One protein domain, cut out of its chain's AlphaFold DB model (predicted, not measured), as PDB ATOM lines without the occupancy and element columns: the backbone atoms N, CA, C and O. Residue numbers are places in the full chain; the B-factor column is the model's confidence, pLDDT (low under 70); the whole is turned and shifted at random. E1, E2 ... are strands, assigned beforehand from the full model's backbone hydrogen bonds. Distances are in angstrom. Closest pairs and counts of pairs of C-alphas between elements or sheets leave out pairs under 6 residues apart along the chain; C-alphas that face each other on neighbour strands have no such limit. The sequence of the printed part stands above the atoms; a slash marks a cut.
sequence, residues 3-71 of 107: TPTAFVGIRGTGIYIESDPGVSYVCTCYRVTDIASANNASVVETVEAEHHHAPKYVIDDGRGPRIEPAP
ATOM      1  N   THR A   3     -41.019 -55.140   3.553       97.44
ATOM      2  CA  THR A   3     -41.457 -54.377   4.731       97.44
ATOM      3  C   THR A   3     -42.667 -53.503   4.351       97.44
ATOM      4  O   THR A   3     -43.023 -53.443   3.170       97.44
ATOM      5  N   PRO A   4     -43.332 -52.831   5.309       96.94
ATOM      6  CA  PRO A   4     -44.335 -51.807   5.029       96.94
ATOM      7  C   PRO A   4     -43.946 -50.792   3.947       96.94
ATOM      8  O   PRO A   4     -44.778 -50.493   3.096       96.94
ATOM      9  N   THR A   5     -42.698 -50.304   3.938       97.88
ATOM     10  CA  THR A   5     -42.280 -49.237   3.010       97.88
ATOM     11  C   THR A   5     -41.344 -49.686   1.890       97.88
ATOM     12  O   THR A   5     -41.144 -48.913   0.954       97.88
ATOM     13  N   ALA A   6     -40.797 -50.909   1.927       98.00
ATOM     14  CA  ALA A   6     -39.771 -51.348   0.982       98.00
ATOM     15  C   ALA A   6     -39.966 -52.767   0.423       98.00
ATOM     16  O   ALA A   6     -40.369 -53.707   1.116       98.00
ATOM     17  N   PHE A   7     -39.545 -52.935  -0.828       97.69
ATOM     18  CA  PHE A   7     -39.157 -54.213  -1.413       97.69
ATOM     19  C   PHE A   7     -37.638 -54.237  -1.584       97.69
ATOM     20  O   PHE A   7     -37.072 -53.344  -2.205       97.69
ATOM     21  N   VAL A   8     -36.981 -55.266  -1.048       97.56
ATOM     22  CA  VAL A   8     -35.523 -55.435  -1.151       97.56
ATOM     23  C   VAL A   8     -35.210 -56.727  -1.898       97.56
ATOM     24  O   VAL A   8     -35.473 -57.829  -1.396       97.56
ATOM     25  N   GLY A   9     -34.674 -56.595  -3.109       96.81
ATOM     26  CA  GLY A   9     -34.091 -57.673  -3.900       96.81
ATOM     27  C   GLY A   9     -32.668 -57.960  -3.430       96.81
ATOM     28  O   GLY A   9     -31.822 -57.074  -3.443       96.81
ATOM     29  N   ILE A  10     -32.406 -59.195  -3.004       94.25
ATOM     30  CA  ILE A  10     -31.131 -59.618  -2.406       94.25
ATOM     31  C   ILE A  10     -30.412 -60.523  -3.409       94.25
ATOM     32  O   ILE A  10     -30.979 -61.534  -3.827       94.25
ATOM     33  N   ARG A  11     -29.171 -60.191  -3.793       87.69
ATOM     34  CA  ARG A  11     -28.360 -61.001  -4.721       87.69
ATOM     35  C   ARG A  11     -27.082 -61.498  -4.056       87.69
ATOM     36  O   ARG A  11     -26.038 -60.859  -4.131       87.69
ATOM     37  N   GLY A  12     -27.181 -62.657  -3.402       81.94
ATOM     38  CA  GLY A  12     -26.039 -63.319  -2.764       81.94
ATOM     39  C   GLY A  12     -25.351 -62.443  -1.717       81.94
ATOM     40  O   GLY A  12     -24.128 -62.397  -1.683       81.94
ATOM     41  N   THR A  13     -26.119 -61.710  -0.914       85.25
ATOM     42  CA  THR A  13     -25.608 -60.767   0.082       85.25
ATOM     43  C   THR A  13     -26.260 -60.964   1.453       85.25
ATOM     44  O   THR A  13     -27.358 -61.517   1.525       85.25
ATOM     45  N   GLY A  14     -25.595 -60.492   2.511       89.06
ATOM     46  CA  GLY A  14     -26.190 -60.218   3.812       89.06
ATOM     47  C   GLY A  14     -26.757 -58.796   3.871       89.06
ATOM     48  O   GLY A  14     -26.129 -57.836   3.417       89.06
ATOM     49  N   ILE A  15     -27.950 -58.657   4.448       95.25
ATOM     50  CA  ILE A  15     -28.551 -57.355   4.747       95.25
ATOM     51  C   ILE A  15     -28.937 -57.289   6.218       95.25
ATOM     52  O   ILE A  15     -29.332 -58.295   6.810       95.25
ATOM     53  N   TYR A  16     -28.914 -56.082   6.766       96.19
ATOM     54  CA  TYR A  16     -29.588 -55.761   8.014       96.19
ATOM     55  C   TYR A  16     -30.768 -54.836   7.736       96.19
ATOM     56  O   TYR A  16     -30.683 -53.942   6.891       96.19
ATOM     57  N   ILE A  17     -31.879 -55.052   8.436       96.94
ATOM     58  CA  ILE A  17     -33.114 -54.312   8.193       96.94
ATOM     59  C   ILE A  17     -33.900 -54.103   9.484       96.94
ATOM     60  O   ILE A  17     -34.111 -55.032  10.259       96.94
ATOM     61  N   GLU A  18     -34.364 -52.874   9.679       97.44
ATOM     62  CA  GLU A  18     -35.364 -52.520  10.688       97.44
ATOM     63  C   GLU A  18     -36.557 -51.893   9.978       97.44
ATOM     64  O   GLU A  18     -36.401 -51.244   8.941       97.44
ATOM     65  N   SER A  19     -37.752 -52.065  10.530       96.88
ATOM     66  CA  SER A  19     -38.953 -51.510   9.926       96.88
ATOM     67  C   SER A  19     -39.923 -50.978  10.961       96.88
ATOM     68  O   SER A  19     -40.287 -51.679  11.901       96.88
ATOM     69  N   ASP A  20     -40.396 -49.774  10.671       95.81
ATOM     70  CA  ASP A  20     -41.542 -49.108  11.270       95.81
ATOM     71  C   ASP A  20     -42.619 -48.874  10.189       95.81
ATOM     72  O   ASP A  20     -42.333 -49.001   8.992       95.81
ATOM     73  N   PRO A  21     -43.863 -48.508  10.557       95.06
ATOM     74  CA  PRO A  21     -44.945 -48.322   9.586       95.06
ATOM     75  C   PRO A  21     -44.647 -47.317   8.462       95.06
ATOM     76  O   PRO A  21     -45.098 -47.530   7.342       95.06
ATOM     77  N   GLY A  22     -43.897 -46.246   8.754       96.56
ATOM     78  CA  GLY A  22     -43.585 -45.173   7.798       96.56
ATOM     79  C   GLY A  22     -42.133 -45.130   7.319       96.56
ATOM     80  O   GLY A  22     -41.773 -44.262   6.526       96.56
ATOM     81  N   VAL A  23     -41.271 -46.039   7.784       97.88
ATOM     82  CA  VAL A  23     -39.865 -46.077   7.366       97.88
ATOM     83  C   VAL A  23     -39.268 -47.469   7.531       97.88
ATOM     84  O   VAL A  23     -39.504 -48.153   8.522       97.88
ATOM     85  N   SER A  24     -38.447 -47.879   6.571       98.31
ATOM     86  CA  SER A  24     -37.591 -49.060   6.691       98.31
ATOM     87  C   SER A  24     -36.140 -48.634   6.580       98.31
ATOM     88  O   SER A  24     -35.770 -47.944   5.635       98.31
ATOM     89  N   TYR A  25     -35.320 -49.044   7.536       98.50
ATOM     90  CA  TYR A  25     -33.870 -48.929   7.460       98.50
ATOM     91  C   TYR A  25     -33.311 -50.174   6.784       98.50
ATOM     92  O   TYR A  25     -33.612 -51.273   7.234       98.50
ATOM     93  N   VAL A  26     -32.482 -50.019   5.757       98.25
ATOM     94  CA  VAL A  26     -31.827 -51.120   5.045       98.25
ATOM     95  C   VAL A  26     -30.330 -50.848   4.989       98.25
ATOM     96  O   VAL A  26     -29.899 -49.845   4.430       98.25
ATOM     97  N   CYS A  27     -29.524 -51.754   5.528       98.00
ATOM     98  CA  CYS A  27     -28.083 -51.770   5.323       98.00
ATOM     99  C   CYS A  27     -27.719 -52.945   4.414       98.00
ATOM    100  O   CYS A  27     -27.904 -54.105   4.788       98.00
ATOM    101  N   THR A  28     -27.203 -52.645   3.221       97.25
ATOM    102  CA  THR A  28     -26.520 -53.629   2.374       97.25
ATOM    103  C   THR A  28     -25.148 -53.886   2.985       97.25
ATOM    104  O   THR A  28     -24.261 -53.044   2.862       97.25
ATOM    105  N   CYS A  29     -24.972 -55.011   3.683       95.56
ATOM    106  CA  CYS A  29     -23.736 -55.271   4.425       95.56
ATOM    107  C   CYS A  29     -22.545 -55.545   3.497       95.56
ATOM    108  O   CYS A  29     -21.406 -55.276   3.868       95.56
ATOM    109  N   TYR A  30     -22.803 -56.121   2.320       94.88
ATOM    110  CA  TYR A  30     -21.842 -56.279   1.227       94.88
ATOM    111  C   TYR A  30     -22.567 -56.515  -0.115       94.88
ATOM    112  O   TYR A  30     -23.782 -56.674  -0.141       94.88
ATOM    113  N   ARG A  31     -21.856 -56.583  -1.247       94.56
ATOM    114  CA  ARG A  31     -22.413 -56.834  -2.593       94.56
ATOM    115  C   ARG A  31     -23.606 -55.919  -2.910       94.56
ATOM    116  O   ARG A  31     -23.531 -54.725  -2.660       94.56
ATOM    117  N   VAL A  32     -24.665 -56.452  -3.523       96.56
ATOM    118  CA  VAL A  32     -25.678 -55.660  -4.222       96.56
ATOM    119  C   VAL A  32     -27.085 -55.997  -3.742       96.56
ATOM    120  O   VAL A  32     -27.467 -57.171  -3.658       96.56
ATOM    121  N   THR A  33     -27.880 -54.954  -3.510       97.69
ATOM    122  CA  THR A  33     -29.336 -55.039  -3.365       97.69
ATOM    123  C   THR A  33     -30.036 -54.094  -4.334       97.69
ATOM    124  O   THR A  33     -29.502 -53.047  -4.687       97.69
ATOM    125  N   ASP A  34     -31.250 -54.457  -4.747       97.69
ATOM    126  CA  ASP A  34     -32.187 -53.507  -5.353       97.69
ATOM    127  C   ASP A  34     -33.226 -53.135  -4.302       97.69
ATOM    128  O   ASP A  34     -33.931 -54.006  -3.787       97.69
ATOM    129  N   ILE A  35     -33.324 -51.854  -3.979       97.94
ATOM    130  CA  ILE A  35     -34.250 -51.321  -2.987       97.94
ATOM    131  C   ILE A  35     -35.313 -50.520  -3.726       97.94
ATOM    132  O   ILE A  35     -34.997 -49.542  -4.392       97.94
ATOM    133  N   ALA A  36     -36.575 -50.908  -3.597       98.19
ATOM    134  CA  ALA A  36     -37.705 -50.185  -4.164       98.19
ATOM    135  C   ALA A  36     -38.689 -49.771  -3.070       98.19
ATOM    136  O   ALA A  36     -38.875 -50.490  -2.085       98.19
ATOM    137  N   SER A  37     -39.361 -48.637  -3.256       97.69
ATOM    138  CA  SER A  37     -40.512 -48.283  -2.426       97.69
ATOM    139  C   SER A  37     -41.655 -49.275  -2.644       97.69
ATOM    140  O   SER A  37     -41.964 -49.659  -3.773       97.69
ATOM    141  N   ALA A  38     -42.328 -49.654  -1.557       96.38
ATOM    142  CA  ALA A  38     -43.495 -50.524  -1.615       96.38
ATOM    143  C   ALA A  38     -44.696 -49.881  -2.328       96.38
ATOM    144  O   ALA A  38     -45.486 -50.593  -2.945       96.38
ATOM    145  N   ASN A  39     -44.811 -48.551  -2.266       93.12
ATOM    146  CA  ASN A  39     -45.978 -47.810  -2.748       93.12
ATOM    147  C   ASN A  39     -45.718 -47.038  -4.053       93.12
ATOM    148  O   ASN A  39     -46.648 -46.483  -4.635       93.12
ATOM    149  N   ASN A  40     -44.479 -47.039  -4.556       94.25
ATOM    150  CA  ASN A  40     -44.153 -46.542  -5.892       94.25
ATOM    151  C   ASN A  40     -42.937 -47.276  -6.476       94.25
ATOM    152  O   ASN A  40     -41.796 -46.970  -6.139       94.25
ATOM    153  N   ALA A  41     -43.183 -48.192  -7.413       88.44
ATOM    154  CA  ALA A  41     -42.135 -48.991  -8.048       88.44
ATOM    155  C   ALA A  41     -41.144 -48.174  -8.904       88.44
ATOM    156  O   ALA A  41     -40.076 -48.679  -9.237       88.44
ATOM    157  N   SER A  42     -41.469 -46.924  -9.259       95.62
ATOM    158  CA  SER A  42     -40.529 -46.023  -9.942       95.62
ATOM    159  C   SER A  42     -39.486 -45.422  -8.994       95.62
ATOM    160  O   SER A  42     -38.472 -44.912  -9.463       95.62
ATOM    161  N   VAL A  43     -39.707 -45.482  -7.675       97.88
ATOM    162  CA  VAL A  43     -38.712 -45.109  -6.664       97.88
ATOM    163  C   VAL A  43     -37.895 -46.353  -6.335       97.88
ATOM    164  O   VAL A  43     -38.296 -47.175  -5.509       97.88
ATOM    165  N   VAL A  44     -36.764 -46.495  -7.023       97.88
ATOM    166  CA  VAL A  44     -35.857 -47.638  -6.916       97.88
ATOM    167  C   VAL A  44     -34.406 -47.170  -6.902       97.88
ATOM    168  O   VAL A  44     -34.044 -46.220  -7.595       97.88
ATOM    169  N   GLU A  45     -33.576 -47.848  -6.121       98.19
ATOM    170  CA  GLU A  45     -32.134 -47.651  -6.066       98.19
ATOM    171  C   GLU A  45     -31.425 -49.008  -6.000       98.19
ATOM    172  O   GLU A  45     -31.756 -49.854  -5.169       98.19
ATOM    173  N   THR A  46     -30.426 -49.211  -6.859       98.06
ATOM    174  CA  THR A  46     -29.474 -50.316  -6.715       98.06
ATOM    175  C   THR A  46     -28.342 -49.853  -5.811       98.06
ATOM    176  O   THR A  46     -27.653 -48.884  -6.125       98.06
ATOM    177  N   VAL A  47     -28.150 -50.543  -4.690       97.75
ATOM    178  CA  VAL A  47     -27.094 -50.246  -3.721       97.75
ATOM    179  C   VAL A  47     -26.037 -51.329  -3.806       97.75
ATOM    180  O   VAL A  47     -26.307 -52.488  -3.492       97.75
ATOM    181  N   GLU A  48     -24.831 -50.932  -4.190       96.19
ATOM    182  CA  GLU A  48     -23.629 -51.746  -4.078       96.19
ATOM    183  C   GLU A  48     -22.811 -51.273  -2.879       96.19
ATOM    184  O   GLU A  48     -22.622 -50.072  -2.685       96.19
ATOM    185  N   ALA A  49     -22.347 -52.215  -2.062       95.31
ATOM    186  CA  ALA A  49     -21.511 -51.916  -0.918       95.31
ATOM    187  C   ALA A  49     -20.457 -53.010  -0.711       95.31
ATOM    188  O   ALA A  49     -20.736 -54.198  -0.804       95.31
ATOM    189  N   GLU A  50     -19.226 -52.637  -0.396       93.62
ATOM    190  CA  GLU A  50     -18.169 -53.568   0.026       93.62
ATOM    191  C   GLU A  50     -18.251 -53.876   1.531       93.62
ATOM    192  O   GLU A  50     -17.773 -54.910   1.992       93.62
ATOM    193  N   HIS A  51     -18.885 -52.973   2.285       93.69
ATOM    194  CA  HIS A  51     -19.116 -53.023   3.731       93.69
ATOM    195  C   HIS A  51     -20.328 -52.134   4.079       93.69
ATOM    196  O   HIS A  51     -20.985 -51.641   3.169       93.69
ATOM    197  N   HIS A  52     -20.618 -51.847   5.353       94.25
ATOM    198  CA  HIS A  52     -21.805 -51.089   5.813       94.25
ATOM    199  C   HIS A  52     -21.823 -49.577   5.470       94.25
ATOM    200  O   HIS A  52     -22.272 -48.754   6.269       94.25
ATOM    201  N   HIS A  53     -21.305 -49.174   4.308       95.00
ATOM    202  CA  HIS A  53     -21.031 -47.777   3.960       95.00
ATOM    203  C   HIS A  53     -22.146 -47.071   3.175       95.00
ATOM    204  O   HIS A  53     -22.096 -45.852   3.028       95.00
ATOM    205  N   ALA A  54     -23.149 -47.806   2.684       97.06
ATOM    206  CA  ALA A  54     -24.286 -47.236   1.958       97.06
ATOM    207  C   ALA A  54     -25.673 -47.610   2.537       97.06
ATOM    208  O   ALA A  54     -26.547 -48.032   1.773       97.06
ATOM    209  N   PRO A  55     -25.938 -47.476   3.855       98.19
ATOM    210  CA  PRO A  55     -27.275 -47.730   4.382       98.19
ATOM    211  C   PRO A  55     -28.306 -46.731   3.844       98.19
ATOM    212  O   PRO A  55     -27.982 -45.580   3.534       98.19
ATOM    213  N   LYS A  56     -29.567 -47.160   3.783       98.69
ATOM    214  CA  LYS A  56     -30.697 -46.389   3.260       98.69
ATOM    215  C   LYS A  56     -31.885 -46.380   4.210       98.69
ATOM    216  O   LYS A  56     -32.178 -47.378   4.864       98.69
ATOM    217  N   TYR A  57     -32.614 -45.273   4.221       98.62
ATOM    218  CA  TYR A  57     -33.996 -45.218   4.677       98.62
ATOM    219  C   TYR A  57     -34.922 -45.258   3.468       98.62
ATOM    220  O   TYR A  57     -34.760 -44.475   2.538       98.62
ATOM    221  N   VAL A  58     -35.916 -46.139   3.501       98.50
ATOM    222  CA  VAL A  58     -37.038 -46.150   2.562       98.50
ATOM    223  C   VAL A  58     -38.242 -45.592   3.300       98.50
ATOM    224  O   VAL A  58     -38.796 -46.259   4.179       98.50
ATOM    225  N   ILE A  59     -38.603 -44.351   2.994       98.31
ATOM    226  CA  ILE A  59     -39.577 -43.576   3.761       98.31
ATOM    227  C   ILE A  59     -40.894 -43.512   2.999       98.31
ATOM    228  O   ILE A  59     -40.910 -43.259   1.793       98.31
ATOM    229  N   ASP A  60     -41.984 -43.697   3.732       95.81
ATOM    230  CA  ASP A  60     -43.339 -43.402   3.293       95.81
ATOM    231  C   ASP A  60     -44.143 -42.783   4.445       95.81
ATOM    232  O   ASP A  60     -44.738 -43.467   5.277       95.81
ATOM    233  N   ASP A  61     -44.103 -41.455   4.519       93.38
ATOM    234  CA  ASP A  61     -44.686 -40.636   5.585       93.38
ATOM    235  C   ASP A  61     -45.825 -39.732   5.075       93.38
ATOM    236  O   ASP A  61     -46.127 -38.692   5.666       93.38
ATOM    237  N   GLY A  62     -46.437 -40.092   3.942       90.62
ATOM    238  CA  GLY A  62     -47.505 -39.312   3.307       90.62
ATOM    239  C   GLY A  62     -47.031 -38.089   2.509       90.62
ATOM    240  O   GLY A  62     -47.856 -37.427   1.881       90.62
ATOM    241  N   ARG A  63     -45.722 -37.793   2.472       91.94
ATOM    242  CA  ARG A  63     -45.129 -36.743   1.608       91.94
ATOM    243  C   ARG A  63     -44.655 -37.264   0.251       91.94
ATOM    244  O   ARG A  63     -44.090 -36.511  -0.538       91.94
ATOM    245  N   GLY A  64     -44.896 -38.543  -0.013       91.75
ATOM    246  CA  GLY A  64     -44.404 -39.263  -1.177       91.75
ATOM    247  C   GLY A  64     -43.199 -40.150  -0.833       91.75
ATOM    248  O   GLY A  64     -42.385 -39.792   0.027       91.75
ATOM    249  N   PRO A  65     -43.087 -41.315  -1.493       95.88
ATOM    250  CA  PRO A  65     -42.035 -42.275  -1.208       95.88
ATOM    251  C   PRO A  65     -40.665 -41.772  -1.655       95.88
ATOM    252  O   PRO A  65     -40.528 -41.182  -2.729       95.88
ATOM    253  N   ARG A  66     -39.642 -42.052  -0.849       97.88
ATOM    254  CA  ARG A  66     -38.253 -41.668  -1.127       97.88
ATOM    255  C   ARG A  66     -37.263 -42.642  -0.505       97.88
ATOM    256  O   ARG A  66     -37.565 -43.295   0.496       97.88
ATOM    257  N   ILE A  67     -36.085 -42.711  -1.111       98.50
ATOM    258  CA  ILE A  67     -34.938 -43.454  -0.598       98.50
ATOM    259  C   ILE A  67     -33.861 -42.426  -0.249       98.50
ATOM    260  O   ILE A  67     -33.477 -41.621  -1.095       98.50
ATOM    261  N   GLU A  68     -33.408 -42.423   1.000       98.44
ATOM    262  CA  GLU A  68     -32.442 -41.451   1.524       98.44
ATOM    263  C   GLU A  68     -31.233 -42.164   2.154       98.44
ATOM    264  O   GLU A  68     -31.391 -43.268   2.677       98.44
ATOM    265  N   PRO A  69     -30.024 -41.567   2.142       98.50
ATOM    266  CA  PRO A  69     -28.887 -42.083   2.902       98.50
ATOM    267  C   PRO A  69     -29.198 -42.197   4.399       98.50
ATOM    268  O   PRO A  69     -29.847 -41.327   4.980       98.50
ATOM    269  N   ALA A  70     -28.688 -43.247   5.035       98.19
ATOM    270  CA  ALA A  70     -28.857 -43.492   6.461       98.19
ATOM    271  C   ALA A  70     -27.505 -43.746   7.147       98.19
ATOM    272  O   ALA A  70     -26.563 -44.218   6.506       98.19
ATOM    273  N   PRO A  71     -27.381 -43.461   8.455       97.06
ATOM    274  CA  PRO A  71     -26.189 -43.828   9.206       97.06
ATOM    275  C   PRO A  71     -26.093 -45.350   9.371       97.06
ATOM    276  O   PRO A  71     -27.096 -46.068   9.351       97.06
TER     277      PRO A  71
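AT A GLANCE: This is residues 3 to 71 of the 107 residues of an uncharacterized protein of Gammaproteobacteria bacterium (UniProt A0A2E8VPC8). Two small antiparallel sheets lie face to face as a sandwich, E2, E3, E6 and E7 making one layer and E1, E4 and E5 the other, with the strands of the two layers nearly aligned, at 10 degrees. The chain changes from one sheet to the other at the links E1 to E2, E3 to E4 and E5 to E6. The printed part has 69 residues, with no named helix and seven named strands, E1 to E7 along the chain; the class is all strand. The sheet orders are E2 - E3 - E6 - E7 and E1 - E4 - E5. The whole is compact, with a radius of gyration of the C-alphas of 10.9 A, and only just elongated, spanning 33 by 22 by 16 A.

IN THESE COORDINATES: In the larger sheet, E2 is residues 15 to 20, 16.7 A long, E3 23 to 28, 16.1 A, E6 56 to 59 and E7 66 to 69, which ends at C-alpha 69 (-28.887, -42.083, 2.902). In the other, E1 is residues 6 to 11, 16.0 A, from C-alpha 6 (-39.771, -51.348, 0.982), E4 31 to 37, 20.0 A, and E5 44 to 49, 16.1 A.

HOW THE PARTS SIT: Hairpin E2 and E3 has N 18 and O 25 at 3.0 A. E3 and E6 have N 26 and O 56 at 2.8 A; hairpin E6 and E7 has N 57 and O 68 at 2.8 A. In the other sheet, E1 and E4 have N 9 and O 34 at 2.8 A, and hairpin E4 and E5 has N 33 and O 47 at 2.9 A. These pairs are within hydrogen-bond range. Between the sheets, the closest C-alphas of E4 and E6 are those of Ser 37 and Val 58, 6.4 A apart. E2 and E5 are apart.

THE WHOLE: The C-alphas farthest apart, those of Gly 12 and Arg 63, are 33.0 A apart. The printed part has no cut and no long link. No printed residue is under 70 in pLDDT.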